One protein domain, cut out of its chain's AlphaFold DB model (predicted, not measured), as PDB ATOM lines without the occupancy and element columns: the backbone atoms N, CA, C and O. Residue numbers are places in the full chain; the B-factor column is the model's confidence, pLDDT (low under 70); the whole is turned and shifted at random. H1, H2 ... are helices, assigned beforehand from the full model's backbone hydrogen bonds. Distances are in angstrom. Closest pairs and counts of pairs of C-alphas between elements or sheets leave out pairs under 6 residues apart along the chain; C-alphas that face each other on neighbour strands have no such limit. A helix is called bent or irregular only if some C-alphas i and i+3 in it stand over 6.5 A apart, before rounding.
ATOM      1  N   LEU A   8       6.092  76.776  31.512       50.97
ATOM      2  CA  LEU A   8       6.789  76.187  30.370       50.97
ATOM      3  C   LEU A   8       8.088  76.924  30.032       50.97
ATOM      4  O   LEU A   8       9.047  76.276  29.640       50.97
ATOM      5  N   ASP A   9       8.143  78.249  30.184       45.12
ATOM      6  CA  ASP A   9       9.398  79.000  30.026       45.12
ATOM      7  C   ASP A   9      10.403  78.565  31.100       45.12
ATOM      8  O   ASP A   9      11.550  78.265  30.784       45.12
ATOM      9  N   GLN A  10       9.925  78.373  32.333       47.25
ATOM     10  CA  GLN A  10      10.680  77.735  33.404       47.25
ATOM     11  C   GLN A  10      11.075  76.300  33.029       47.25
ATOM     12  O   GLN A  10      12.254  75.990  33.061       47.25
ATOM     13  N   ALA A  11      10.154  75.447  32.564       48.44
ATOM     14  CA  ALA A  11      10.487  74.075  32.167       48.44
ATOM     15  C   ALA A  11      11.449  73.982  30.966       48.44
ATOM     16  O   ALA A  11      12.186  73.014  30.879       48.44
ATOM     17  N   ILE A  12      11.458  74.954  30.045       50.28
ATOM     18  CA  ILE A  12      12.394  75.033  28.910       50.28
ATOM     19  C   ILE A  12      13.770  75.520  29.375       50.28
ATOM     20  O   ILE A  12      14.786  75.006  28.904       50.28
ATOM     21  N   GLN A  13      13.808  76.487  30.297       45.03
ATOM     22  CA  GLN A  13      15.030  76.923  30.984       45.03
ATOM     23  C   GLN A  13      15.602  75.810  31.880       45.03
ATOM     24  O   GLN A  13      16.817  75.691  32.013       45.03
ATOM     25  N   GLU A  14      14.725  74.971  32.437       41.00
ATOM     26  CA  GLU A  14      15.004  73.799  33.271       41.00
ATOM     27  C   GLU A  14      15.041  72.486  32.472       41.00
ATOM     28  O   GLU A  14      15.141  71.420  33.082       41.00
ATOM     29  N   THR A  15      14.978  72.493  31.129       44.09
ATOM     30  CA  THR A  15      15.235  71.278  30.333       44.09
ATOM     31  C   THR A  15      16.732  71.000  30.417       44.09
ATOM     32  O   THR A  15      17.521  71.323  29.529       44.09
ATOM     33  N   VAL A  16      17.114  70.418  31.549       41.66
ATOM     34  CA  VAL A  16      18.459  70.005  31.900       41.66
ATOM     35  C   VAL A  16      18.800  68.792  31.044       41.66
ATOM     36  O   VAL A  16      18.096  67.777  31.046       41.66
ATOM     37  N   HIS A  17      19.919  68.869  30.328       42.25
ATOM     38  CA  HIS A  17      20.566  67.706  29.728       42.25
ATOM     39  C   HIS A  17      21.096  66.786  30.839       42.25
ATOM     40  O   HIS A  17      22.286  66.746  31.125       42.25
ATOM     41  N   LEU A  18      20.213  66.044  31.512       31.75
ATOM     42  CA  LEU A  18      20.615  65.070  32.524       31.75
ATOM     43  C   LEU A  18      21.102  63.782  31.854       31.75
ATOM     44  O   LEU A  18      20.342  62.836  31.658       31.75
ATOM     45  N   GLN A  19      22.403  63.720  31.580       34.69
ATOM     46  CA  GLN A  19      23.185  62.496  31.753       34.69
ATOM     47  C   GLN A  19      24.546  62.857  32.363       34.69
ATOM     48  O   GLN A  19      25.399  63.415  31.685       34.69
ATOM     49  N   GLY A  20      24.756  62.520  33.642       33.84
ATOM     50  CA  GLY A  20      26.079  62.602  34.283       33.84
ATOM     51  C   GLY A  20      26.299  63.713  35.318       33.84
ATOM     52  O   GLY A  20      27.430  63.873  35.758       33.84
ATOM     53  N   GLY A  21      25.262  64.438  35.752       30.19
ATOM     54  CA  GLY A  21      25.356  65.302  36.941       30.19
ATOM     55  C   GLY A  21      25.985  66.685  36.735       30.19
ATOM     56  O   GLY A  21      26.469  67.261  37.703       30.19
ATOM     57  N   VAL A  22      25.967  67.231  35.515       33.72
ATOM     58  CA  VAL A  22      26.308  68.642  35.265       33.72
ATOM     59  C   VAL A  22      25.023  69.404  34.938       33.72
ATOM     60  O   VAL A  22      24.358  69.108  33.945       33.72
ATOM     61  N   GLU A  23      24.650  70.351  35.797       34.16
ATOM     62  CA  GLU A  23      23.541  71.278  35.562       34.16
ATOM     63  C   GLU A  23      23.921  72.251  34.441       34.16
ATOM     64  O   GLU A  23      24.668  73.205  34.642       34.16
ATOM     65  N   MET A  24      23.402  72.013  33.240       39.72
ATOM     66  CA  MET A  24      23.458  72.991  32.159       39.72
ATOM     67  C   MET A  24      22.262  73.930  32.335       39.72
ATOM     68  O   MET A  24      21.186  73.677  31.796       39.72
ATOM     69  N   CYS A  25      22.430  74.949  33.182       39.78
ATOM     70  CA  CYS A  25      21.462  76.033  33.368       39.78
ATOM     71  C   CYS A  25      21.159  76.702  32.013       39.78
ATOM     72  O   CYS A  25      21.989  76.644  31.107       39.78
ATOM     73  N   GLY A  26      20.004  77.360  31.868       53.06
ATOM     74  CA  GLY A  26      19.558  78.031  30.636       53.06
ATOM     75  C   GLY A  26      20.476  79.135  30.074       53.06
ATOM     76  O   GLY A  26      20.060  79.835  29.157       53.06
ATOM     77  N   ASP A  27      21.696  79.296  30.590       66.00
ATOM     78  CA  ASP A  27      22.738  80.171  30.062       66.00
ATOM     79  C   ASP A  27      23.539  79.452  28.952       66.00
ATOM     80  O   ASP A  27      24.246  78.470  29.214       66.00
ATOM     81  N   PRO A  28      23.467  79.922  27.698       67.88
ATOM     82  CA  PRO A  28      24.161  79.291  26.587       67.88
ATOM     83  C   PRO A  28      25.688  79.504  26.626       67.88
ATOM     84  O   PRO A  28      26.406  78.746  25.975       67.88
ATOM     85  N   ALA A  29      26.213  80.450  27.415       72.19
ATOM     86  CA  ALA A  29      27.656  80.617  27.597       72.19
ATOM     87  C   ALA A  29      28.245  79.472  28.437       72.19
ATOM     88  O   ALA A  29      29.344  78.983  28.159       72.19
ATOM     89  N   LEU A  30      27.481  78.955  29.406       74.12
ATOM     90  CA  LEU A  30      27.870  77.761  30.165       74.12
ATOM     91  C   LEU A  30      27.955  76.521  29.263       74.12
ATOM     92  O   LEU A  30      28.809  75.660  29.488       74.12
ATOM     93  N   ALA A  31      27.145  76.457  28.198       80.31
ATOM     94  CA  ALA A  31      27.209  75.392  27.194       80.31
ATOM     95  C   ALA A  31      28.563  75.302  26.486       80.31
ATOM     96  O   ALA A  31      29.039  74.200  26.214       80.31
ATOM     97  N   LEU A  32      29.211  76.439  26.236       88.56
ATOM     98  CA  LEU A  32      30.521  76.486  25.588       88.56
ATOM     99  C   LEU A  32      31.662  76.028  26.499       88.56
ATOM    100  O   LEU A  32      32.651  75.480  26.006       88.56
ATOM    101  N   GLY A  33      31.514  76.220  27.813       89.88
ATOM    102  CA  GLY A  33      32.485  75.812  28.827       89.88
ATOM    103  C   GLY A  33      32.421  74.331  29.218       89.88
ATOM    104  O   GLY A  33      33.348  73.841  29.861       89.88
ATOM    105  N   ALA A  34      31.366  73.605  28.833       89.00
ATOM    106  CA  ALA A  34      31.212  72.192  29.171       89.00
ATOM    107  C   ALA A  34      32.322  71.321  28.546       89.00
ATOM    108  O   ALA A  34      32.782  71.622  27.441       89.00
ATOM    109  N   PRO A  35      32.735  70.214  29.191       93.06
ATOM    110  CA  PRO A  35      33.671  69.269  28.589       93.06
ATOM    111  C   PRO A  35      33.080  68.642  27.320       93.06
ATOM    112  O   PRO A  35      32.026  67.998  27.366       93.06
ATOM    113  N   ALA A  36      33.767  68.791  26.186       94.19
ATOM    114  CA  ALA A  36      33.284  68.298  24.897       94.19
ATOM    115  C   ALA A  36      33.050  66.779  24.916       94.19
ATOM    116  O   ALA A  36      32.053  66.304  24.381       94.19
ATOM    117  N   GLU A  37      33.906  66.031  25.614       92.69
ATOM    118  CA  GLU A  37      33.818  64.573  25.789       92.69
ATOM    119  C   GLU A  37      32.519  64.069  26.440       92.69
ATOM    120  O   GLU A  37      32.168  62.897  26.299       92.69
ATOM    121  N   ILE A  38      31.816  64.920  27.196       90.38
ATOM    122  CA  ILE A  38      30.514  64.574  27.776       90.38
ATOM    123  C   ILE A  38      29.445  64.717  26.695       90.38
ATOM    124  O   ILE A  38      28.630  63.815  26.505       90.38
ATOM    125  N   VAL A  39      29.477  65.825  25.955       91.25
ATOM    126  CA  VAL A  39      28.482  66.142  24.924       91.25
ATOM    127  C   VAL A  39      28.597  65.196  23.727       91.25
ATOM    128  O   VAL A  39      27.578  64.782  23.173       91.25
ATOM    129  N   THR A  40      29.811  64.779  23.360       93.12
ATOM    130  CA  THR A  40      30.032  63.819  22.265       93.12
ATOM    131  C   THR A  40      29.430  62.443  22.526       93.12
ATOM    132  O   THR A  40      29.174  61.717  21.577       93.12
ATOM    133  N   ARG A  41      29.098  62.081  23.772       91.81
ATOM    134  CA  ARG A  41      28.395  60.815  24.076       91.81
ATOM    135  C   ARG A  41      26.933  60.810  23.613       91.81
ATOM    136  O   ARG A  41      26.292  59.764  23.633       91.81
ATOM    137  N   LEU A  42      26.388  61.965  23.224       88.38
ATOM    138  CA  LEU A  42      24.986  62.124  22.822       88.38
ATOM    139  C   LEU A  42      24.747  61.879  21.319       88.38
ATOM    140  O   LEU A  42      23.590  61.867  20.866       88.38
ATOM    141  N   PHE A  43      25.812  61.707  20.532       92.31
ATOM    142  CA  PHE A  43      25.750  61.502  19.088       92.31
ATOM    143  C   PHE A  43      26.969  60.737  18.566       92.31
ATOM    144  O   PHE A  43      28.001  60.668  19.221       92.31
ATOM    145  N   ASP A  44      26.857  60.196  17.358       93.12
ATOM    146  CA  ASP A  44      27.972  59.507  16.713       93.12
ATOM    147  C   ASP A  44      28.938  60.535  16.105       93.12
ATOM    148  O   ASP A  44      28.574  61.287  15.191       93.12
ATOM    149  N   VAL A  45      30.155  60.587  16.645       95.94
ATOM    150  CA  VAL A  45      31.281  61.365  16.111       95.94
ATOM    151  C   VAL A  45      31.956  60.543  15.007       95.94
ATOM    152  O   VAL A  45      32.080  59.328  15.155       95.94
ATOM    153  N   SER A  46      32.388  61.181  13.914       97.50
ATOM    154  CA  SER A  46      33.170  60.497  12.869       97.50
ATOM    155  C   SER A  46      34.506  59.959  13.397       97.50
ATOM    156  O   SER A  46      35.008  60.427  14.421       97.50
ATOM    157  N   ASP A  47      35.115  59.012  12.681       97.56
ATOM    158  CA  ASP A  47      36.426  58.462  13.049       97.56
ATOM    159  C   ASP A  47      37.503  59.563  13.083       97.56
ATOM    160  O   ASP A  47      38.297  59.635  14.024       97.56
ATOM    161  N   GLU A  48      37.490  60.482  12.111       97.06
ATOM    162  CA  GLU A  48      38.374  61.651  12.089       97.06
ATOM    163  C   GLU A  48      38.081  62.610  13.250       97.06
ATOM    164  O   GLU A  48      39.001  63.161  13.857       97.06
ATOM    165  N   GLY A  49      36.802  62.794  13.585       96.56
ATOM    166  CA  GLY A  49      36.377  63.605  14.720       96.56
ATOM    167  C   GLY A  49      36.882  63.042  16.046       96.56
ATOM    168  O   GLY A  49      37.381  63.807  16.871       96.56
ATOM    169  N   GLN A  50      36.825  61.718  16.224       96.88
ATOM    170  CA  GLN A  50      37.352  61.035  17.407       96.88
ATOM    171  C   GLN A  50      38.874  61.103  17.487       96.88
ATOM    172  O   GLN A  50      39.416  61.330  18.566       96.88
ATOM    173  N   ALA A  51      39.571  60.964  16.356       97.31
ATOM    174  CA  ALA A  51      41.025  61.102  16.304       97.31
ATOM    175  C   ALA A  51      41.507  62.512  16.698       97.31
ATOM    176  O   ALA A  51      42.634  62.664  17.164       97.31
ATOM    177  N   LEU A  52      40.657  63.530  16.520       97.31
ATOM    178  CA  LEU A  52      40.924  64.931  16.861       97.31
ATOM    179  C   LEU A  52      40.199  65.409  18.132       97.31
ATOM    180  O   LEU A  52      40.142  66.616  18.385       97.31
ATOM    181  N   LEU A  53      39.598  64.505  18.910       96.56
ATOM    182  CA  LEU A  53      38.955  64.853  20.176       96.56
ATOM    183  C   LEU A  53      40.030  65.076  21.247       96.56
ATOM    184  O   LEU A  53      40.738  64.151  21.636       96.56
ATOM    185  N   GLU A  54      40.144  66.309  21.733       95.69
ATOM    186  CA  GLU A  54      41.151  66.696  22.719       95.69
ATOM    187  C   GLU A  54      40.649  66.426  24.150       95.69
ATOM    188  O   GLU A  54      39.617  66.980  24.557       95.69
ATOM    189  N   PRO A  55      41.367  65.623  24.961       93.19
ATOM    190  CA  PRO A  55      40.990  65.370  26.348       93.19
ATOM    191  C   PRO A  55      40.879  66.663  27.165       93.19
ATOM    192  O   PRO A  55      41.779  67.505  27.159       93.19
ATOM    193  N   GLY A  56      39.767  66.828  27.885       92.25
ATOM    194  CA  GLY A  56      39.509  68.017  28.704       92.25
ATOM    195  C   GLY A  56      39.256  69.311  27.918       92.25
ATOM    196  O   GLY A  56      39.158  70.376  28.530       92.25
ATOM    197  N   ALA A  57      39.142  69.263  26.585       96.38
ATOM    198  CA  ALA A  57      38.726  70.425  25.811       96.38
ATOM    199  C   ALA A  57      37.278  70.817  26.138       96.38
ATOM    200  O   ALA A  57      36.398  69.969  26.310       96.38
ATOM    201  N   THR A  58      37.030  72.124  26.187       96.88
ATOM    202  CA  THR A  58      35.671  72.661  26.253       96.88
ATOM    203  C   THR A  58      34.958  72.475  24.911       96.88
ATOM    204  O   THR A  58      35.608  72.288  23.877       96.88
ATOM    205  N   VAL A  59      33.626  72.558  24.906       96.44
ATOM    206  CA  VAL A  59      32.801  72.540  23.686       96.44
ATOM    207  C   VAL A  59      33.309  73.559  22.668       96.44
ATOM    208  O   VAL A  59      33.527  73.205  21.513       96.44
ATOM    209  N   GLU A  60      33.561  74.800  23.086       96.94
ATOM    210  CA  GLU A  60      34.049  75.848  22.183       96.94
ATOM    211  C   GLU A  60      35.422  75.519  21.590       96.94
ATOM    212  O   GLU A  60      35.616  75.613  20.374       96.94
ATOM    213  N   LYS A  61      36.366  75.065  22.426       98.06
ATOM    214  CA  LYS A  61      37.699  74.675  21.958       98.06
ATOM    215  C   LYS A  61      37.609  73.518  20.962       98.06
ATOM    216  O   LYS A  61      38.261  73.559  19.920       98.06
ATOM    217  N   GLN A  62      36.784  72.512  21.250       98.44
ATOM    218  CA  GLN A  62      36.619  71.358  20.369       98.44
ATOM    219  C   GLN A  62      35.930  71.728  19.048       98.44
ATOM    220  O   GLN A  62      36.336  71.240  17.992       98.44
ATOM    221  N   ILE A  63      34.948  72.639  19.071       98.38
ATOM    222  CA  ILE A  63      34.354  73.210  17.853       98.38
ATOM    223  C   ILE A  63      35.438  73.895  17.015       98.38
ATOM    224  O   ILE A  63      35.508  73.646  15.814       98.38
ATOM    225  N   ALA A  64      36.303  74.716  17.617       98.44
ATOM    226  CA  ALA A  64      37.378  75.392  16.889       98.44
ATOM    227  C   ALA A  64      38.348  74.397  16.221       98.44
ATOM    228  O   ALA A  64      38.676  74.569  15.045       98.44
ATOM    229  N   ILE A  65      38.739  73.328  16.926       98.44
ATOM    230  CA  ILE A  65      39.599  72.255  16.391       98.44
ATOM    231  C   ILE A  65      38.944  71.586  15.176       98.44
ATOM    232  O   ILE A  65      39.537  71.517  14.098       98.44
ATOM    233  N   TRP A  66      37.694  71.138  15.310       98.56
ATOM    234  CA  TRP A  66      36.988  70.470  14.215       98.56
ATOM    235  C   TRP A  66      36.689  71.400  13.038       98.56
ATOM    236  O   TRP A  66      36.744  70.962  11.890       98.56
ATOM    237  N   ARG A  67      36.442  72.692  13.277       98.31
ATOM    238  CA  ARG A  67      36.283  73.688  12.207       98.31
ATOM    239  C   ARG A  67      37.569  73.887  11.412       98.31
ATOM    240  O   ARG A  67      37.491  73.929  10.185       98.31
ATOM    241  N   GLN A  68      38.726  73.960  12.075       98.12
ATOM    242  CA  GLN A  68      40.036  74.069  11.413       98.12
ATOM    243  C   GLN A  68      40.362  72.824  10.578       98.12
ATOM    244  O   GLN A  68      40.911  72.942   9.486       98.12
ATOM    245  N   ALA A  69      39.952  71.642  11.045       98.00
ATOM    246  CA  ALA A  69      40.078  70.382  10.313       98.00
ATOM    247  C   ALA A  69      38.975  70.152   9.253       98.00
ATOM    248  O   ALA A  69      38.920  69.089   8.637       98.00
ATOM    249  N   ASN A  70      38.081  71.124   9.030       97.69
ATOM    250  CA  ASN A  70      36.932  71.022   8.119       97.69
ATOM    251  C   ASN A  70      35.954  69.859   8.435       97.69
ATOM    252  O   ASN A  70      35.220  69.378   7.561       97.69
ATOM    253  N   LEU A  71      35.899  69.435   9.703       98.25
ATOM    254  CA  LEU A  71      34.953  68.464  10.268       98.25
ATOM    255  C   LEU A  71      33.670  69.161  10.751       98.25
ATOM    256  O   LEU A  71      33.183  68.978  11.868       98.25
ATOM    257  N   VAL A  72      33.098  69.994   9.883       98.12
ATOM    258  CA  VAL A  72      31.961  70.873  10.208       98.12
ATOM    259  C   VAL A  72      30.684  70.123  10.592       98.12
ATOM    260  O   VAL A  72      29.851  70.657  11.320       98.12
ATOM    261  N   ALA A  73      30.521  68.875  10.141       98.00
ATOM    262  CA  ALA A  73      29.379  68.047  10.517       98.00
ATOM    263  C   ALA A  73      29.412  67.677  12.009       98.00
ATOM    264  O   ALA A  73      28.374  67.739  12.670       98.00
ATOM    265  N   ASP A  74      30.589  67.348  12.543       98.50
ATOM    266  CA  ASP A  74      30.761  67.019  13.959       98.50
ATOM    267  C   ASP A  74      30.719  68.272  14.825       98.50
ATOM    268  O   ASP A  74      30.024  68.279  15.837       98.50
ATOM    269  N   ALA A  75      31.326  69.375  14.371       98.50
ATOM    270  CA  ALA A  75      31.201  70.673  15.038       98.50
ATOM    271  C   ALA A  75      29.732  71.118  15.165       98.50
ATOM    272  O   ALA A  75      29.297  71.536  16.238       98.50
ATOM    273  N   ARG A  76      28.937  70.967  14.095       98.50
ATOM    274  CA  ARG A  76      27.496  71.270  14.101       98.50
ATOM    275  C   ARG A  76      26.742  70.410  15.109       98.50
ATOM    276  O   ARG A  76      25.901  70.938  15.829       98.50
ATOM    277  N   ARG A  77      27.016  69.100  15.152       98.00
ATOM    278  CA  ARG A  77      26.394  68.188  16.126       98.00
ATOM    279  C   ARG A  77      26.788  68.566  17.552       98.00
ATOM    280  O   ARG A  77      25.920  68.665  18.408       98.00
ATOM    281  N   LEU A  78      28.063  68.844  17.804       97.44
ATOM    282  CA  LEU A  78      28.530  69.239  19.129       97.44
ATOM    283  C   LEU A  78      27.831  70.503  19.621       97.44
ATOM    284  O   LEU A  78      27.273  70.494  20.713       97.44
ATOM    285  N   LEU A  79      27.771  71.544  18.786       97.19
ATOM    286  CA  LEU A  79      27.073  72.777  19.137       97.19
ATOM    287  C   LEU A  79      25.573  72.545  19.354       97.19
ATOM    288  O   LEU A  79      25.017  73.009  20.346       97.19
ATOM    289  N   SER A  80      24.921  71.782  18.470       95.12
ATOM    290  CA  SER A  80      23.483  71.505  18.578       95.12
ATOM    291  C   SER A  80      23.124  70.731  19.844       95.12
ATOM    292  O   SER A  80      22.037  70.892  20.383       95.12
ATOM    293  N   HIS A  81      24.021  69.855  20.298       93.06
ATOM    294  CA  HIS A  81      23.844  69.069  21.514       93.06
ATOM    295  C   HIS A  81      24.231  69.832  22.787       93.06
ATOM    296  O   HIS A  81      23.669  69.546  23.840       93.06
ATOM    297  N   ALA A  82      25.164  70.783  22.702       92.81
ATOM    298  CA  ALA A  82      25.575  71.602  23.838       92.81
ATOM    299  C   ALA A  82      24.548  72.694  24.169       92.81
ATOM    300  O   ALA A  82      24.265  72.933  25.342       92.81
ATOM    301  N   LEU A  83      23.981  73.352  23.151       90.94
ATOM    302  CA  LEU A  83      23.043  74.455  23.353       90.94
ATOM    303  C   LEU A  83      21.767  74.002  24.093       90.94
ATOM    304  O   LEU A  83      21.224  72.927  23.799       90.94
ATOM    305  N   PRO A  84      21.213  74.841  24.989       88.12
ATOM    306  CA  PRO A  84      19.882  74.600  25.530       88.12
ATOM    307  C   PRO A  84      18.827  74.595  24.407       88.12
ATOM    308  O   PRO A  84      18.996  75.306  23.405       88.12
ATOM    309  N   PRO A  85      17.711  73.853  24.549       88.75
ATOM    310  CA  PRO A  85      16.736  73.645  23.476       88.75
ATOM    311  C   PRO A  85      16.277  74.925  22.767       88.75
ATOM    312  O   PRO A  85      16.286  74.985  21.538       88.75
ATOM    313  N   ARG A  86      15.943  75.982  23.520       89.25
ATOM    314  CA  ARG A  86      15.464  77.257  22.958       89.25
ATOM    315  C   ARG A  86      16.529  77.971  22.118       89.25
ATOM    316  O   ARG A  86      16.215  78.465  21.039       89.25
ATOM    317  N   TYR A  87      17.787  77.970  22.565       92.06
ATOM    318  CA  TYR A  87      18.910  78.547  21.815       92.06
ATOM    319  C   TYR A  87      19.256  77.724  20.579       92.06
ATOM    320  O   TYR A  87      19.527  78.281  19.519       92.06
ATOM    321  N   SER A  88      19.178  76.400  20.690       95.19
ATOM    322  CA  SER A  88      19.360  75.498  19.559       95.19
ATOM    323  C   SER A  88      18.292  75.722  18.474       95.19
ATOM    324  O   SER A  88      18.622  75.811  17.290       95.19
ATOM    325  N   LEU A  89      17.023  75.897  18.864       96.50
ATOM    326  CA  LEU A  89      15.943  76.267  17.942       96.50
ATOM    327  C   LEU A  89      16.175  77.649  17.327       96.50
ATOM    328  O   LEU A  89      16.005  77.812  16.122       96.50
ATOM    329  N   TRP A  90      16.584  78.636  18.128       96.38
ATOM    330  CA  TRP A  90      16.875  79.985  17.642       96.38
ATOM    331  C   TRP A  90      17.995  79.995  16.596       96.38
ATOM    332  O   TRP A  90      17.845  80.586  15.526       96.38
ATOM    333  N   TRP A  91      19.078  79.263  16.847       98.12
ATOM    334  CA  TRP A  91      20.168  79.084  15.894       98.12
ATOM    335  C   TRP A  91      19.705  78.450  14.577       98.12
ATOM    336  O   TRP A  91      20.025  78.950  13.491       98.12
ATOM    337  N   ALA A  92      18.898  77.389  14.657       98.62
ATOM    338  CA  ALA A  92      18.310  76.770  13.479       98.62
ATOM    339  C   ALA A  92      17.384  77.736  12.720       98.62
ATOM    340  O   ALA A  92      17.475  77.820  11.497       98.62
ATOM    341  N   LEU A  93      16.554  78.517  13.418       98.56
ATOM    342  CA  LEU A  93      15.677  79.526  12.814       98.56
ATOM    343  C   LEU A  93      16.460  80.602  12.055       98.56
ATOM    344  O   LEU A  93      16.063  80.955  10.942       98.56
ATOM    345  N   LEU A  94      17.562  81.114  12.613       98.38
ATOM    346  CA  LEU A  94      18.403  82.096  11.918       98.38
ATOM    347  C   LEU A  94      19.041  81.494  10.661       98.38
ATOM    348  O   LEU A  94      18.966  82.104   9.594       98.38
ATOM    349  N   SER A  95      19.567  80.272  10.766       98.69
ATOM    350  CA  SER A  95      20.176  79.548   9.641       98.69
ATOM    351  C   SER A  95      19.162  79.294   8.514       98.69
ATOM    352  O   SER A  95      19.427  79.573   7.345       98.69
ATOM    353  N   LEU A  96      17.956  78.835   8.864       98.75
ATOM    354  CA  LEU A  96      16.849  78.623   7.927       98.75
ATOM    355  C   LEU A  96      16.361  79.929   7.296       98.75
ATOM    356  O   LEU A  96      16.081  79.972   6.102       98.75
ATOM    357  N   THR A  97      16.273  81.006   8.076       98.12
ATOM    358  CA  THR A  97      15.871  82.322   7.564       98.12
ATOM    359  C   THR A  97      16.877  82.838   6.539       98.12
ATOM    360  O   THR A  97      16.486  83.406   5.522       98.12
ATOM    361  N   GLU A  98      18.171  82.637   6.778       98.25
ATOM    362  CA  GLU A  98      19.203  83.018   5.821       98.25
ATOM    363  C   GLU A  98      19.147  82.174   4.545       98.25
ATOM    364  O   GLU A  98      19.109  82.739   3.452       98.25
ATOM    365  N   ALA A  99      19.021  80.848   4.666       98.25
ATOM    366  CA  ALA A  99      18.840  79.963   3.514       98.25
ATOM    367  C   ALA A  99      17.589  80.324   2.688       98.25
ATOM    368  O   ALA A  99      17.654  80.341   1.459       98.25
ATOM    369  N   HIS A 100      16.485  80.695   3.347       98.12
ATOM    370  CA  HIS A 100      15.254  81.152   2.695       98.12
ATOM    371  C   HIS A 100      15.462  82.413   1.840       98.12
ATOM    372  O   HIS A 100      14.865  82.543   0.773       98.12
ATOM    373  N   ARG A 101      16.302  83.356   2.296       97.88
ATOM    374  CA  ARG A 101      16.614  84.581   1.534       97.88
ATOM    375  C   ARG A 101      17.403  84.281   0.264       97.88
ATOM    376  O   ARG A 101      17.210  84.975  -0.728       97.88
ATOM    377  N   GLN A 102      18.272  83.271   0.302       98.00
ATOM    378  CA  GLN A 102      19.030  82.825  -0.870       98.00
ATOM    379  C   GLN A 102      18.132  82.072  -1.854       98.00
ATOM    380  O   GLN A 102      18.201  82.277  -3.064       98.00
ATOM    381  N   LYS A 103      17.265  81.204  -1.328       97.81
ATOM    382  CA  LYS A 103      16.299  80.435  -2.105       97.81
ATOM    383  C   LYS A 103      15.015  80.249  -1.294       97.81
ATOM    384  O   LYS A 103      15.054  79.594  -0.255       97.81
ATOM    385  N   PRO A 104      13.874  80.788  -1.754       98.06
ATOM    386  CA  PRO A 104      12.627  80.665  -1.018       98.06
ATOM    387  C   PRO A 104      12.163  79.211  -0.859       98.06
ATOM    388  O   PRO A 104      12.134  78.427  -1.809       98.06
ATOM    389  N   TYR A 105      11.732  78.887   0.357       98.38
ATOM    390  CA  TYR A 105      11.070  77.629   0.694       98.38
ATOM    391  C   TYR A 105       9.601  77.631   0.232       98.38
ATOM    392  O   TYR A 105       8.991  78.700   0.134       98.38
ATOM    393  N   PRO A 106       8.987  76.449   0.026       98.19
ATOM    394  CA  PRO A 106       7.544  76.330  -0.177       98.19
ATOM    395  C   PRO A 106       6.729  76.921   0.983       98.19
ATOM    396  O   PRO A 106       7.166  76.886   2.133       98.19
ATOM    397  N   ALA A 107       5.505  77.380   0.703       98.19
ATOM    398  CA  ALA A 107       4.653  78.074   1.676       98.19
ATOM    399  C   ALA A 107       4.471  77.305   2.999       98.19
ATOM    400  O   ALA A 107       4.663  77.880   4.064       98.19
ATOM    401  N   LYS A 108       4.207  75.991   2.946       98.25
ATOM    402  CA  LYS A 108       4.044  75.154   4.150       98.25
ATOM    403  C   LYS A 108       5.298  75.065   5.017       98.25
ATOM    404  O   LYS A 108       5.207  75.085   6.239       98.25
ATOM    405  N   VAL A 109       6.476  75.048   4.395       98.62
ATOM    406  CA  VAL A 109       7.752  75.092   5.122       98.62
ATOM    407  C   VAL A 109       7.933  76.447   5.805       98.62
ATOM    408  O   VAL A 109       8.360  76.499   6.955       98.62
ATOM    409  N   VAL A 110       7.570  77.542   5.129       98.62
ATOM    410  CA  VAL A 110       7.628  78.895   5.704       98.62
ATOM    411  C   VAL A 110       6.651  79.046   6.872       98.62
ATOM    412  O   VAL A 110       7.047  79.569   7.910       98.62
ATOM    413  N   GLU A 111       5.416  78.552   6.745       98.56
ATOM    414  CA  GLU A 111       4.419  78.534   7.827       98.56
ATOM    415  C   GLU A 111       4.973  77.842   9.084       98.56
ATOM    416  O   GLU A 111       4.924  78.418  10.171       98.56
ATOM    417  N   ALA A 112       5.592  76.664   8.936       98.69
ATOM    418  CA  ALA A 112       6.222  75.954  10.049       98.69
ATOM    419  C   ALA A 112       7.389  76.734  10.677       98.69
ATOM    420  O   ALA A 112       7.461  76.852  11.901       98.69
ATOM    421  N   ILE A 113       8.275  77.326   9.866       98.62
ATOM    422  CA  ILE A 113       9.387  78.160  10.361       98.62
ATOM    423  C   ILE A 113       8.856  79.355  11.169       98.62
ATOM    424  O   ILE A 113       9.384  79.667  12.238       98.62
ATOM    425  N   LEU A 114       7.802  80.022  10.690       98.25
ATOM    426  CA  LEU A 114       7.188  81.160  11.379       98.25
ATOM    427  C   LEU A 114       6.467  80.746  12.667       98.25
ATOM    428  O   LEU A 114       6.582  81.454  13.669       98.25
ATOM    429  N   GLY A 115       5.789  79.596  12.673       97.94
ATOM    430  CA  GLY A 115       5.177  79.028  13.875       97.94
ATOM    431  C   GLY A 115       6.212  78.732  14.959       97.94
ATOM    432  O   GLY A 115       6.070  79.187  16.094       97.94
ATOM    433  N   VAL A 116       7.323  78.082  14.593       98.06
ATOM    434  CA  VAL A 116       8.420  77.822  15.537       98.06
ATOM    435  C   VAL A 116       9.067  79.118  16.018       98.06
ATOM    436  O   VAL A 116       9.376  79.239  17.201       98.06
ATOM    437  N   ARG A 117       9.222  80.126  15.152       96.75
ATOM    438  CA  ARG A 117       9.676  81.455  15.585       96.75
ATOM    439  C   ARG A 117       8.733  82.064  16.621       96.75
ATOM    440  O   ARG A 117       9.217  82.577  17.625       96.75
ATOM    441  N   SER A 118       7.421  82.006  16.398       94.12
ATOM    442  CA  SER A 118       6.422  82.491  17.359       94.12
ATOM    443  C   SER A 118       6.561  81.779  18.709       94.12
ATOM    444  O   SER A 118       6.661  82.432  19.746       94.12
ATOM    445  N   PHE A 119       6.692  80.449  18.687       92.62
ATOM    446  CA  PHE A 119       6.915  79.639  19.882       92.62
ATOM    447  C   PHE A 119       8.221  79.988  20.613       92.62
ATOM    448  O   PHE A 119       8.212  80.155  21.827       92.62
ATOM    449  N   VAL A 120       9.342  80.149  19.904       91.19
ATOM    450  CA  VAL A 120      10.626  80.529  20.523       91.19
ATOM    451  C   VAL A 120      10.549  81.914  21.171       91.19
ATOM    452  O   VAL A 120      11.200  82.137  22.188       91.19
ATOM    453  N   LEU A 121       9.765  82.844  20.619       86.62
ATOM    454  CA  LEU A 121       9.580  84.177  21.201       86.62
ATOM    455  C   LEU A 121       8.614  84.171  22.393       86.62
ATOM    456  O   LEU A 121       8.848  84.891  23.358       86.62
ATOM    457  N   ASN A 122       7.563  83.352  22.343       86.56
ATOM    458  CA  ASN A 122       6.563  83.225  23.399       86.56
ATOM    459  C   ASN A 122       6.189  81.745  23.626       86.56
ATOM    460  O   ASN A 122       5.202  81.257  23.059       86.56
ATOM    461  N   PRO A 123       6.970  81.005  24.434       85.88
ATOM    462  CA  PRO A 123       6.774  79.572  24.590       85.88
ATOM    463  C   PRO A 123       5.505  79.267  25.388       85.88
ATOM    464  O   PRO A 123       5.400  79.541  26.582       85.88
ATOM    465  N   THR A 124       4.532  78.642  24.729       87.75
ATOM    466  CA  THR A 124       3.309  78.115  25.353       87.75
ATOM    467  C   THR A 124       3.108  76.659  24.949       87.75
ATOM    468  O   THR A 124       3.572  76.238  23.892       87.75
ATOM    469  N   GLU A 125       2.411  75.873  25.772       87.62
ATOM    470  CA  GLU A 125       2.144  74.460  25.461       87.62
ATOM    471  C   GLU A 125       1.288  74.319  24.193       87.62
ATOM    472  O   GLU A 125       1.547  73.450  23.363       87.62
ATOM    473  N   ALA A 126       0.315  75.219  24.008       91.75
ATOM    474  CA  ALA A 126      -0.469  75.310  22.780       91.75
ATOM    475  C   ALA A 126       0.426  75.600  21.565       91.75
ATOM    476  O   ALA A 126       0.390  74.842  20.601       91.75
ATOM    477  N   GLY A 127       1.301  76.611  21.649       93.25
ATOM    478  CA  GLY A 127       2.247  76.931  20.576       93.25
ATOM    479  C   GLY A 127       3.236  75.796  20.285       93.25
ATOM    480  O   GLY A 127       3.549  75.528  19.127       93.25
ATOM    481  N   ARG A 128       3.685  75.062  21.313       94.50
ATOM    482  CA  ARG A 128       4.551  73.881  21.155       94.50
ATOM    483  C   ARG A 128       3.858  72.771  20.361       94.50
ATOM    484  O   ARG A 128       4.487  72.136  19.515       94.50
ATOM    485  N   ARG A 129       2.575  72.517  20.639       95.25
ATOM    486  CA  ARG A 129       1.767  71.520  19.916       95.25
ATOM    487  C   ARG A 129       1.424  71.985  18.503       95.25
ATOM    488  O   ARG A 129       1.556  71.191  17.579       95.25
ATOM    489  N   GLU A 130       1.116  73.263  18.321       97.25
ATOM    490  CA  GLU A 130       0.900  73.870  17.002       97.25
ATOM    491  C   GLU A 130       2.144  73.741  16.106       97.25
ATOM    492  O   GLU A 130       2.029  73.402  14.931       97.25
ATOM    493  N   CYS A 131       3.356  73.898  16.656       98.19
ATOM    494  CA  CYS A 131       4.594  73.650  15.906       98.19
ATOM    495  C   CYS A 131       4.662  72.229  15.330       98.19
ATOM    496  O   CYS A 131       5.180  72.044  14.226       98.19
ATOM    497  N   LYS A 132       4.133  71.228  16.050       97.44
ATOM    498  CA  LYS A 132       4.043  69.854  15.547       97.44
ATOM    499  C   LYS A 132       3.102  69.777  14.349       97.44
ATOM    500  O   LYS A 132       3.468  69.197  13.336       97.44
ATOM    501  N   GLU A 133       1.916  70.364  14.464       98.12
ATOM    502  CA  GLU A 133       0.895  70.344  13.410       98.12
ATOM    503  C   GLU A 133       1.385  71.047  12.138       98.12
ATOM    504  O   GLU A 133       1.267  70.505  11.038       98.12
ATOM    505  N   LEU A 134       2.011  72.218  12.290       98.50
ATOM    506  CA  LEU A 134       2.628  72.947  11.182       98.50
ATOM    507  C   LEU A 134       3.792  72.164  10.561       98.50
ATOM    508  O   LEU A 134       3.931  72.140   9.338       98.50
ATOM    509  N   GLY A 135       4.610  71.505  11.387       98.31
ATOM    510  CA  GLY A 135       5.692  70.637  10.925       98.31
ATOM    511  C   GLY A 135       5.178  69.439  10.123       98.31
ATOM    512  O   GLY A 135       5.659  69.190   9.019       98.31
ATOM    513  N   ASP A 136       4.158  68.741  10.625       97.88
ATOM    514  CA  ASP A 136       3.526  67.613   9.933       97.88
ATOM    515  C   ASP A 136       2.947  68.057   8.575       97.88
ATOM    516  O   ASP A 136       3.141  67.385   7.560       97.88
ATOM    517  N   ALA A 137       2.313  69.236   8.521       98.31
ATOM    518  CA  ALA A 137       1.792  69.823   7.284       98.31
ATOM    519  C   ALA A 137       2.886  70.240   6.279       98.31
ATOM    520  O   ALA A 137       2.602  70.386   5.086       98.31
ATOM    521  N   ALA A 138       4.124  70.441   6.737       97.88
ATOM    522  CA  ALA A 138       5.271  70.810   5.915       97.88
ATOM    523  C   ALA A 138       6.057  69.610   5.360       97.88
ATOM    524  O   ALA A 138       7.050  69.840   4.674       97.88
ATOM    525  N   ASP A 139       5.621  68.371   5.618       96.69
ATOM    526  CA  ASP A 139       6.352  67.112   5.399       96.69
ATOM    527  C   ASP A 139       7.526  66.898   6.371       96.69
ATOM    528  O   ASP A 139       8.413  67.740   6.512       96.69
ATOM    529  N   SER A 140       7.558  65.719   7.002       91.19
ATOM    530  CA  SER A 140       8.536  65.338   8.036       91.19
ATOM    531  C   SER A 140      10.005  65.359   7.591       91.19
ATOM    532  O   SER A 140      10.897  65.429   8.436       91.19
ATOM    533  N   THR A 141      10.273  65.306   6.284       93.62
ATOM    534  CA  THR A 141      11.627  65.340   5.715       93.62
ATOM    535  C   THR A 141      12.066  66.742   5.295       93.62
ATOM    536  O   THR A 141      13.238  66.956   4.977       93.62
ATOM    537  N   SER A 142      11.154  67.719   5.311       98.06
ATOM    538  CA  SER A 142      11.466  69.102   4.968       98.06
ATOM    539  C   SER A 142      12.105  69.854   6.137       98.06
ATOM    540  O   SER A 142      12.011  69.466   7.302       98.06
ATOM    541  N   ALA A 143      12.705  71.008   5.834       98.19
ATOM    542  CA  ALA A 143      13.206  71.915   6.862       98.19
ATOM    543  C   ALA A 143      12.113  72.341   7.863       98.19
ATOM    544  O   ALA A 143      12.394  72.456   9.055       98.19
ATOM    545  N   GLY A 144      10.877  72.531   7.384       98.44
ATOM    546  CA  GLY A 144       9.721  72.909   8.198       98.44
ATOM    547  C   GLY A 144       9.257  71.771   9.104       98.44
ATOM    548  O   GLY A 144       9.017  71.994  10.289       98.44
ATOM    549  N   GLY A 145       9.215  70.542   8.581       98.56
ATOM    550  CA  GLY A 145       8.866  69.362   9.370       98.56
ATOM    551  C   GLY A 145       9.871  69.078  10.475       98.56
ATOM    552  O   GLY A 145       9.489  68.894  11.631       98.56
ATOM    553  N   VAL A 146      11.166  69.131  10.150       98.62
ATOM    554  CA  VAL A 146      12.235  68.896  11.128       98.62
ATOM    555  C   VAL A 146      12.217  69.943  12.242       98.62
ATOM    556  O   VAL A 146      12.275  69.570  13.413       98.62
ATOM    557  N   ILE A 147      12.121  71.240  11.916       98.56
ATOM    558  CA  ILE A 147      12.144  72.294  12.941       98.56
ATOM    559  C   ILE A 147      10.851  72.329  13.768       98.56
ATOM    560  O   ILE A 147      10.911  72.540  14.979       98.56
ATOM    561  N   GLY A 148       9.696  72.050  13.152       98.56
ATOM    562  CA  GLY A 148       8.415  71.921  13.850       98.56
ATOM    563  C   GLY A 148       8.430  70.776  14.862       98.56
ATOM    564  O   GLY A 148       8.054  70.955  16.023       98.56
ATOM    565  N   PHE A 149       8.968  69.618  14.468       98.25
ATOM    566  CA  PHE A 149       9.115  68.485  15.376       98.25
ATOM    567  C   PHE A 149      10.183  68.724  16.455       98.25
ATOM    568  O   PHE A 149       9.976  68.335  17.602       98.25
ATOM    569  N   ALA A 150      11.279  69.426  16.134       97.75
ATOM    570  CA  ALA A 150      12.269  69.864  17.122       97.75
ATOM    571  C   ALA A 150      11.633  70.735  18.214       97.75
ATOM    572  O   ALA A 150      11.839  70.482  19.400       97.75
ATOM    573  N   ALA A 151      10.818  71.719  17.821       96.81
ATOM    574  CA  ALA A 151      10.097  72.577  18.754       96.81
ATOM    575  C   ALA A 151       9.107  71.779  19.606       96.81
ATOM    576  O   ALA A 151       9.070  71.958  20.823       96.81
ATOM    577  N   PHE A 152       8.378  70.837  19.004       96.25
ATOM    578  CA  PHE A 152       7.497  69.940  19.745       96.25
ATOM    579  C   PHE A 152       8.249  69.168  20.835       96.25
ATOM    580  O   PHE A 152       7.790  69.118  21.968       96.25
ATOM    581  N   ILE A 153       9.432  68.621  20.553       93.12
ATOM    582  CA  ILE A 153      10.201  67.836  21.535       93.12
ATOM    583  C   ILE A 153      11.196  68.663  22.365       93.12
ATOM    584  O   ILE A 153      12.088  68.099  22.996       93.12
ATOM    585  N   SER A 154      11.057  69.992  22.379       90.75
ATOM    586  CA  SER A 154      11.904  70.897  23.177       90.75
ATOM    587  C   SER A 154      11.627  70.845  24.685       90.75
ATOM    588  O   SER A 154      12.449  71.293  25.483       90.75
ATOM    589  N   GLY A 155      10.487  70.271  25.069       86.25
ATOM    590  CA  GLY A 155      10.023  70.116  26.443       86.25
ATOM    591  C   GLY A 155       8.577  69.614  26.469       86.25
ATOM    592  O   GLY A 155       8.017  69.262  25.429       86.25
ATOM    593  N   GLY A 156       7.964  69.599  27.654       85.75
ATOM    594  CA  GLY A 156       6.577  69.158  27.840       85.75
ATOM    595  C   GLY A 156       6.336  67.675  27.521       85.75
ATOM    596  O   GLY A 156       7.242  66.921  27.169       85.75
ATOM    597  N   SER A 157       5.086  67.226  27.666       89.38
ATOM    598  CA  SER A 157       4.704  65.847  27.330       89.38
ATOM    599  C   SER A 157       4.503  65.677  25.822       89.38
ATOM    600  O   SER A 157       3.809  66.471  25.183       89.38
ATOM    601  N   MET A 158       5.056  64.609  25.251       91.19
ATOM    602  CA  MET A 158       4.787  64.178  23.876       91.19
ATOM    603  C   MET A 158       3.447  63.444  23.737       91.19
ATOM    604  O   MET A 158       2.922  63.330  22.631       91.19
ATOM    605  N   ALA A 159       2.890  62.935  24.837       91.94
ATOM    606  CA  ALA A 159       1.603  62.257  24.815       91.94
ATOM    607  C   ALA A 159       0.440  63.256  24.608       91.94
ATOM    608  O   ALA A 159       0.588  64.465  24.869       91.94
ATOM    609  N   PRO A 160      -0.728  62.774  24.145       90.19
ATOM    610  CA  PRO A 160      -1.987  63.508  24.245       90.19
ATOM    611  C   PRO A 160      -2.266  63.986  25.678       90.19
ATOM    612  O   PRO A 160      -1.757  63.414  26.641       90.19
ATOM    613  N   ALA A 161      -3.054  65.054  25.822       83.38
ATOM    614  CA  ALA A 161      -3.281  65.711  27.115       83.38
ATOM    615  C   ALA A 161      -4.021  64.829  28.141       83.38
ATOM    616  O   ALA A 161      -3.881  65.035  29.342       83.38
ATOM    617  N   ASP A 162      -4.795  63.854  27.667       89.69
ATOM    618  CA  ASP A 162      -5.554  62.876  28.450       89.69
ATOM    619  C   ASP A 162      -4.750  61.605  28.792       89.69
ATOM    620  O   ASP A 162      -5.248  60.721  29.490       89.69
ATOM    621  N   CYS A 163      -3.499  61.509  28.335       93.12
ATOM    622  CA  CYS A 163      -2.614  60.372  28.568       93.12
ATOM    623  C   CYS A 163      -1.534  60.687  29.623       93.12
ATOM    624  O   CYS A 163      -1.155  61.849  29.798       93.12
ATOM    625  N   PRO A 164      -0.964  59.665  30.298       93.00
ATOM    626  CA  PRO A 164       0.197  59.853  31.166       93.00
ATOM    627  C   PRO A 164       1.356  60.565  30.444       93.00
ATOM    628  O   PRO A 164       1.580  60.316  29.255       93.00
ATOM    629  N   PRO A 165       2.114  61.434  31.138       88.94
ATOM    630  CA  PRO A 165       3.146  62.235  30.500       88.94
ATOM    631  C   PRO A 165       4.294  61.372  29.967       88.94
ATOM    632  O   PRO A 165       4.828  60.516  30.671       88.94
ATOM    633  N   VAL A 166       4.713  61.650  28.730       91.12
ATOM    634  CA  VAL A 166       5.884  61.026  28.097       91.12
ATOM    635  C   VAL A 166       6.859  62.132  27.717       91.12
ATOM    636  O   VAL A 166       6.623  62.860  26.755       91.12
ATOM    637  N   LEU A 167       7.940  62.283  28.481       86.81
ATOM    638  CA  LEU A 167       8.927  63.338  28.243       86.81
ATOM    639  C   LEU A 167       9.879  62.966  27.093       86.81
ATOM    640  O   LEU A 167      10.267  61.797  26.972       86.81
ATOM    641  N   PRO A 168      10.278  63.931  26.246       86.44
ATOM    642  CA  PRO A 168      11.301  63.698  25.237       86.44
ATOM    643  C   PRO A 168      12.655  63.432  25.901       86.44
ATOM    644  O   PRO A 168      12.960  63.953  26.974       86.44
ATOM    645  N   LYS A 169      13.512  62.642  25.243       86.50
ATOM    646  CA  LYS A 169      14.913  62.538  25.674       86.50
ATOM    647  C   LYS A 169      15.581  63.917  25.503       86.50
ATOM    648  O   LYS A 169      15.458  64.476  24.410       86.50
ATOM    649  N   PRO A 170      16.339  64.427  26.497       74.31
ATOM    650  CA  PRO A 170      16.821  65.816  26.500       74.31
ATOM    651  C   PRO A 170      17.600  66.242  25.243       74.31
ATOM    652  O   PRO A 170      17.445  67.351  24.741       74.31
ATOM    653  N   HIS A 171      18.377  65.329  24.654       83.81
ATOM    654  CA  HIS A 171      19.224  65.618  23.493       83.81
ATOM    655  C   HIS A 171      18.485  65.682  22.141       83.81
ATOM    656  O   HIS A 171      19.102  66.023  21.130       83.81
ATOM    657  N   LEU A 172      17.199  65.312  22.063       91.00
ATOM    658  CA  LEU A 172      16.513  65.173  20.769       91.00
ATOM    659  C   LEU A 172      16.211  66.516  20.095       91.00
ATOM    660  O   LEU A 172      16.380  66.623  18.881       91.00
ATOM    661  N   CYS A 173      15.813  67.538  20.858       93.69
ATOM    662  CA  CYS A 173      15.587  68.878  20.306       93.69
ATOM    663  C   CYS A 173      16.874  69.446  19.695       93.69
ATOM    664  O   CYS A 173      16.865  69.934  18.562       93.69
ATOM    665  N   GLY A 174      17.993  69.314  20.415       92.62
ATOM    666  CA  GLY A 174      19.316  69.697  19.929       92.62
ATOM    667  C   GLY A 174      19.678  68.970  18.636       92.62
ATOM    668  O   GLY A 174      19.972  69.596  17.620       92.62
ATOM    669  N   ARG A 175      19.527  67.639  18.619       95.44
ATOM    670  CA  ARG A 175      19.767  66.818  17.422       95.44
ATOM    671  C   ARG A 175      18.979  67.308  16.205       95.44
ATOM    672  O   ARG A 175      19.572  67.514  15.148       95.44
ATOM    673  N   LEU A 176      17.664  67.498  16.332       97.81
ATOM    674  CA  LEU A 176      16.827  67.930  15.206       97.81
ATOM    675  C   LEU A 176      17.097  69.374  14.784       97.81
ATOM    676  O   LEU A 176      17.079  69.662  13.592       97.81
ATOM    677  N   SER A 177      17.436  70.261  15.718       98.25
ATOM    678  CA  SER A 177      17.892  71.611  15.373       98.25
ATOM    679  C   SER A 177      19.168  71.565  14.526       98.25
ATOM    680  O   SER A 177      19.259  72.238  13.504       98.25
ATOM    681  N   GLY A 178      20.130  70.705  14.884       98.31
ATOM    682  CA  GLY A 178      21.331  70.474  14.080       98.31
ATOM    683  C   GLY A 178      21.018  69.912  12.686       98.31
ATOM    684  O   GLY A 178      21.670  70.284  11.709       98.31
ATOM    685  N   VAL A 179      19.999  69.053  12.557       98.44
ATOM    686  CA  VAL A 179      19.502  68.596  11.245       98.44
ATOM    687  C   VAL A 179      18.867  69.751  10.466       98.44
ATOM    688  O   VAL A 179      19.146  69.899   9.281       98.44
ATOM    689  N   ALA A 180      18.079  70.615  11.102       98.75
ATOM    690  CA  ALA A 180      17.507  71.789  10.446       98.75
ATOM    691  C   ALA A 180      18.594  72.746   9.915       98.75
ATOM    692  O   ALA A 180      18.501  73.205   8.777       98.75
ATOM    693  N   VAL A 181      19.673  72.970  10.676       98.81
ATOM    694  CA  VAL A 181      20.845  73.749  10.224       98.81
ATOM    695  C   VAL A 181      21.528  73.093   9.019       98.81
ATOM    696  O   VAL A 181      21.927  73.774   8.078       98.81
ATOM    697  N   TYR A 182      21.638  71.763   9.002       98.69
ATOM    698  CA  TYR A 182      22.146  71.046   7.830       98.69
ATOM    699  C   TYR A 182      21.270  71.243   6.598       98.69
ATOM    700  O   TYR A 182      21.788  71.538   5.524       98.69
ATOM    701  N   LEU A 183      19.952  71.104   6.757       98.62
ATOM    702  CA  LEU A 183      18.994  71.305   5.673       98.62
ATOM    703  C   LEU A 183      19.042  72.741   5.142       98.62
ATOM    704  O   LEU A 183      18.910  72.933   3.937       98.62
ATOM    705  N   ALA A 184      19.294  73.731   6.004       98.62
ATOM    706  CA  ALA A 184      19.576  75.101   5.586       98.62
ATOM    707  C   ALA A 184      20.835  75.171   4.701       98.62
ATOM    708  O   ALA A 184      20.799  75.755   3.618       98.62
ATOM    709  N   ALA A 185      21.926  74.527   5.129       98.44
ATOM    710  CA  ALA A 185      23.227  74.589   4.460       98.44
ATOM    711  C   ALA A 185      23.225  73.964   3.059       98.44
ATOM    712  O   ALA A 185      23.975  74.404   2.191       98.44
ATOM    713  N   VAL A 186      22.378  72.960   2.822       98.25
ATOM    714  CA  VAL A 186      22.245  72.309   1.509       98.25
ATOM    715  C   VAL A 186      21.100  72.873   0.663       98.25
ATOM    716  O   VAL A 186      20.884  72.407  -0.450       98.25
ATOM    717  N   HIS A 187      20.324  73.844   1.158       97.75
ATOM    718  CA  HIS A 187      19.084  74.245   0.489       97.75
ATOM    719  C   HIS A 187      19.306  74.967  -0.851       97.75
ATOM    720  O   HIS A 187      18.604  74.700  -1.838       97.75
ATOM    721  N   PHE A 188      20.252  75.909  -0.865       95.56
ATOM    722  CA  PHE A 188      20.447  76.856  -1.964       95.56
ATOM    723  C   PHE A 188      21.655  76.514  -2.841       95.56
ATOM    724  O   PHE A 188      21.521  76.542  -4.060       95.56
ATOM    725  N   ASP A 189      22.778  76.106  -2.246       94.88
ATOM    726  CA  ASP A 189      23.932  75.555  -2.959       94.88
ATOM    727  C   ASP A 189      24.516  74.349  -2.187       94.88
ATOM    728  O   ASP A 189      25.327  74.510  -1.272       94.88
ATOM    729  N   PRO A 190      24.091  73.115  -2.523       95.12
ATOM    730  CA  PRO A 190      24.571  71.906  -1.858       95.12
ATOM    731  C   PRO A 190      26.075  71.653  -2.019       95.12
ATOM    732  O   PRO A 190      26.651  70.954  -1.189       95.12
ATOM    733  N   GLY A 191      26.713  72.175  -3.075       96.88
ATOM    734  CA  GLY A 191      28.138  71.949  -3.338       96.88
ATOM    735  C   GLY A 191      29.037  72.613  -2.296       96.88
ATOM    736  O   GLY A 191      30.049  72.040  -1.895       96.88
ATOM    737  N   SER A 192      28.601  73.767  -1.789       96.75
ATOM    738  CA  SER A 192      29.331  74.586  -0.814       96.75
ATOM    739  C   SER A 192      28.805  74.421   0.618       96.75
ATOM    740  O   SER A 192      29.058  75.255   1.485       96.75
ATOM    741  N   TYR A 193      28.082  73.330   0.917       97.69
ATOM    742  CA  TYR A 193      27.424  73.150   2.220       97.69
ATOM    743  C   TYR A 193      28.383  73.239   3.414       97.69
ATOM    744  O   TYR A 193      27.964  73.622   4.505       97.69
ATOM    745  N   LYS A 194      29.661  72.872   3.236       98.06
ATOM    746  CA  LYS A 194      30.656  72.978   4.308       98.06
ATOM    747  C   LYS A 194      30.935  74.432   4.675       98.06
ATOM    748  O   LYS A 194      30.978  74.738   5.862       98.06
ATOM    749  N   ASP A 195      31.035  75.312   3.685       98.12
ATOM    750  CA  ASP A 195      31.238  76.748   3.898       98.12
ATOM    751  C   ASP A 195      29.995  77.376   4.537       98.12
ATOM    752  O   ASP A 195      30.099  78.146   5.492       98.12
ATOM    753  N   HIS A 196      28.798  76.958   4.114       98.44
ATOM    754  CA  HIS A 196      27.554  77.379   4.766       98.44
ATOM    755  C   HIS A 196      27.475  76.901   6.218       98.44
ATOM    756  O   HIS A 196      27.034  77.644   7.089       98.44
ATOM    757  N   LEU A 197      27.929  75.677   6.510       98.56
ATOM    758  CA  LEU A 197      28.005  75.181   7.882       98.56
ATOM    759  C   LEU A 197      29.043  75.933   8.718       98.56
ATOM    760  O   LEU A 197      28.775  76.153   9.894       98.56
ATOM    761  N   GLN A 198      30.181  76.356   8.154       98.56
ATOM    762  CA  GLN A 198      31.123  77.235   8.863       98.56
ATOM    763  C   GLN A 198      30.437  78.538   9.278       98.56
ATOM    764  O   GLN A 198      30.495  78.914  10.446       98.56
ATOM    765  N   HIS A 199      29.733  79.174   8.342       98.38
ATOM    766  CA  HIS A 199      28.992  80.407   8.604       98.38
ATOM    767  C   HIS A 199      27.876  80.205   9.636       98.38
ATOM    768  O   HIS A 199      27.753  80.965  10.594       98.38
ATOM    769  N   PHE A 200      27.089  79.135   9.522       98.69
ATOM    770  CA  PHE A 200      26.050  78.846  10.509       98.69
ATOM    771  C   PHE A 200      26.630  78.488  11.878       98.69
ATOM    772  O   PHE A 200      26.039  78.863  12.887       98.69
ATOM    773  N   LEU A 201      27.795  77.844  11.956       98.62
ATOM    774  CA  LEU A 201      28.512  77.664  13.221       98.62
ATOM    775  C   LEU A 201      28.903  79.009  13.846       98.62
ATOM    776  O   LEU A 201      28.749  79.156  15.056       98.62
ATOM    777  N   ASP A 202      29.323  80.000  13.055       98.44
ATOM    778  CA  ASP A 202      29.582  81.356  13.563       98.44
ATOM    779  C   ASP A 202      28.319  82.000  14.142       98.44
ATOM    780  O   ASP A 202      28.374  82.594  15.217       98.44
ATOM    781  N   ILE A 203      27.164  81.847  13.485       98.12
ATOM    782  CA  ILE A 203      25.881  82.323  14.031       98.12
ATOM    783  C   ILE A 203      25.585  81.651  15.377       98.12
ATOM    784  O   ILE A 203      25.217  82.326  16.336       98.12
ATOM    785  N   GLY A 204      25.748  80.330  15.459       96.69
ATOM    786  CA  GLY A 204      25.470  79.574  16.677       96.69
ATOM    787  C   GLY A 204      26.406  79.937  17.835       96.69
ATOM    788  O   GLY A 204      25.946  80.088  18.963       96.69
ATOM    789  N   LEU A 205      27.695  80.155  17.558       97.00
ATOM    790  CA  LEU A 205      28.667  80.621  18.552       97.00
ATOM    791  C   LEU A 205      28.354  82.044  19.030       97.00
ATOM    792  O   LEU A 205      28.378  82.299  20.228       97.00
ATOM    793  N   LYS A 206      27.971  82.953  18.125       95.94
ATOM    794  CA  LYS A 206      27.521  84.308  18.496       95.94
ATOM    795  C   LYS A 206      26.278  84.287  19.385       95.94
ATOM    796  O   LYS A 206      26.186  85.067  20.326       95.94
ATOM    797  N   ILE A 207      25.323  83.396  19.113       92.69
ATOM    798  CA  ILE A 207      24.169  83.180  20.000       92.69
ATOM    799  C   ILE A 207      24.641  82.707  21.376       92.69
ATOM    800  O   ILE A 207      24.168  83.219  22.389       92.69
ATOM    801  N   ALA A 208      25.571  81.752  21.412       90.75
ATOM    802  CA  ALA A 208      26.081  81.192  22.655       90.75
ATOM    803  C   ALA A 208      26.838  82.214  23.517       90.75
ATOM    804  O   ALA A 208      26.710  82.199  24.735       90.75
ATOM    805  N   HIS A 209      27.534  83.153  22.875       91.88
ATOM    806  CA  HIS A 209      28.184  84.302  23.515       91.88
ATOM    807  C   HIS A 209      27.227  85.455  23.858       91.88
ATOM    808  O   HIS A 209      27.652  86.471  24.403       91.88
ATOM    809  N   GLY A 210      25.932  85.331  23.546       88.38
ATOM    810  CA  GLY A 210      24.927  86.360  23.829       88.38
ATOM    811  C   GLY A 210      24.933  87.553  22.863       88.38
ATOM    812  O   GLY A 210      24.271  88.553  23.126       88.38
TER     813      GLY A 210
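AT A GLANCE: This is residues 8 to 210 of the 243 residues of an uncharacterized protein of Planctomycetes bacterium (UniProt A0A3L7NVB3). Look for a broad up-and-down bundle of eight helices, H5 to H12, with H11 near its middle, H8, H9 and H10 grouped on one side and H5, H6 and H12 on the other. The short helices H1, H2 and H3 lie across one end of this bundle, H4 lies off the side near H5 and H6, and the long link of residues 153 to 170 swings out at the same end as H1. The printed part has 203 residues with twelve named helices, H1 to H12 in that order, and no named strand; the class is all helix. The whole is compact, with a radius of gyration of the C-alphas of 16.1 A, and spans 46 by 41 by 29 A.

IN THESE COORDINATES: Begin with the longest helix, H12, residues 190 to 208: find C-alpha 190 at (24.571, 71.906, -1.858) and run 26.3 A to C-alpha 208 at (26.081, 81.192, 22.655). It has a kink of 33 degrees near residue 197 and is irregular, with C-alphas 191 and 194 8.1 A apart. H11 is residues 171 to 185, 21.4 A, and H7 is residues 85 to 102, 26.1 A. Further on you meet H8, residues 107 to 121, 21.0 A; H9, residues 125 to 137, 18.8 A; and H10, residues 143 to 152. H5 is residues 59 to 68 and H6 residues 72 to 82. The short ones are H1, residues 8 to 13, starting at C-alpha 8 at (6.789, 76.187, 30.370), H2, residues 28 to 33, H3, residues 36 to 42, and H4, residues 47 to 51.

HOW THE PARTS SIT: H5 to H12 form the bundle, up and down, each running against the one before it in the chain. H12 touches H7 with residues 200 to 208 alone, at a steep tilt of 42 degrees, opposite ways; the closest C-alphas, of Trp 91 and Gly 204, are 5.4 A apart. H12 touches H11 with residues 193 to 200 alone, closest at Ala 185 and Tyr 193, C-alphas 5.0 A apart. H12 also touches H6, closest at Val 72 and Leu 197, C-alphas 6.3 A apart. H7 and H11 touch and run the same way at a shallow tilt of 12 degrees, with the C-alphas of Leu 96 and Ala 184 closest at 5.0 A. Look next at the hairpin of H10 and H11, closest at Ala 150 and Cys 173, C-alphas 4.7 A apart. The hairpin of H9 and H10 comes closest at Gly 135 and Gly 145, C-alphas 3.8 A apart; H8 touches H10, closest at Val 109 and Gly 144, 4.3 A between C-alphas. The hairpin of H5 and H6 has a shallow tilt of 9 degrees, opposite ways, with the C-alphas of Ile 63 and Ala 75 closest at 4.9 A. H2 touches H5, about perpendicular at 75 degrees, closest at Leu 32 and Val 59, C-alphas 4.9 A apart. H3 touches H6, closest at Val 39 and Ala 82, C-alphas 6.3 A apart. H1 is close to but not clearly touching H7, at Ile 12 and Arg 86, C-alphas 7.1 A apart; H4 stands likewise to H6, at Gly 49 and Asp 74, C-alphas 6.6 A apart. H4 and H12 are apart. Every O i to N i+4 pair is within hydrogen-bond range in H1, H4, H5, H6, H7, H8, H10 and H11; H9 has 8 of 9, H12 13 of 15, H2 0 of 2 but 3 of 3 O i to N i+3 pairs, and H3 1 of 3 but 3 of 4.

THE WHOLE: The two C-alphas farthest apart, of Gln 68 and Asp 162, are 49.9 A apart. The printed part has no cut. Two links are long, H1 to H2 and H10 to H11. Mean pLDDT of the printed part is 89.6; residues 8 to 28 are under 70.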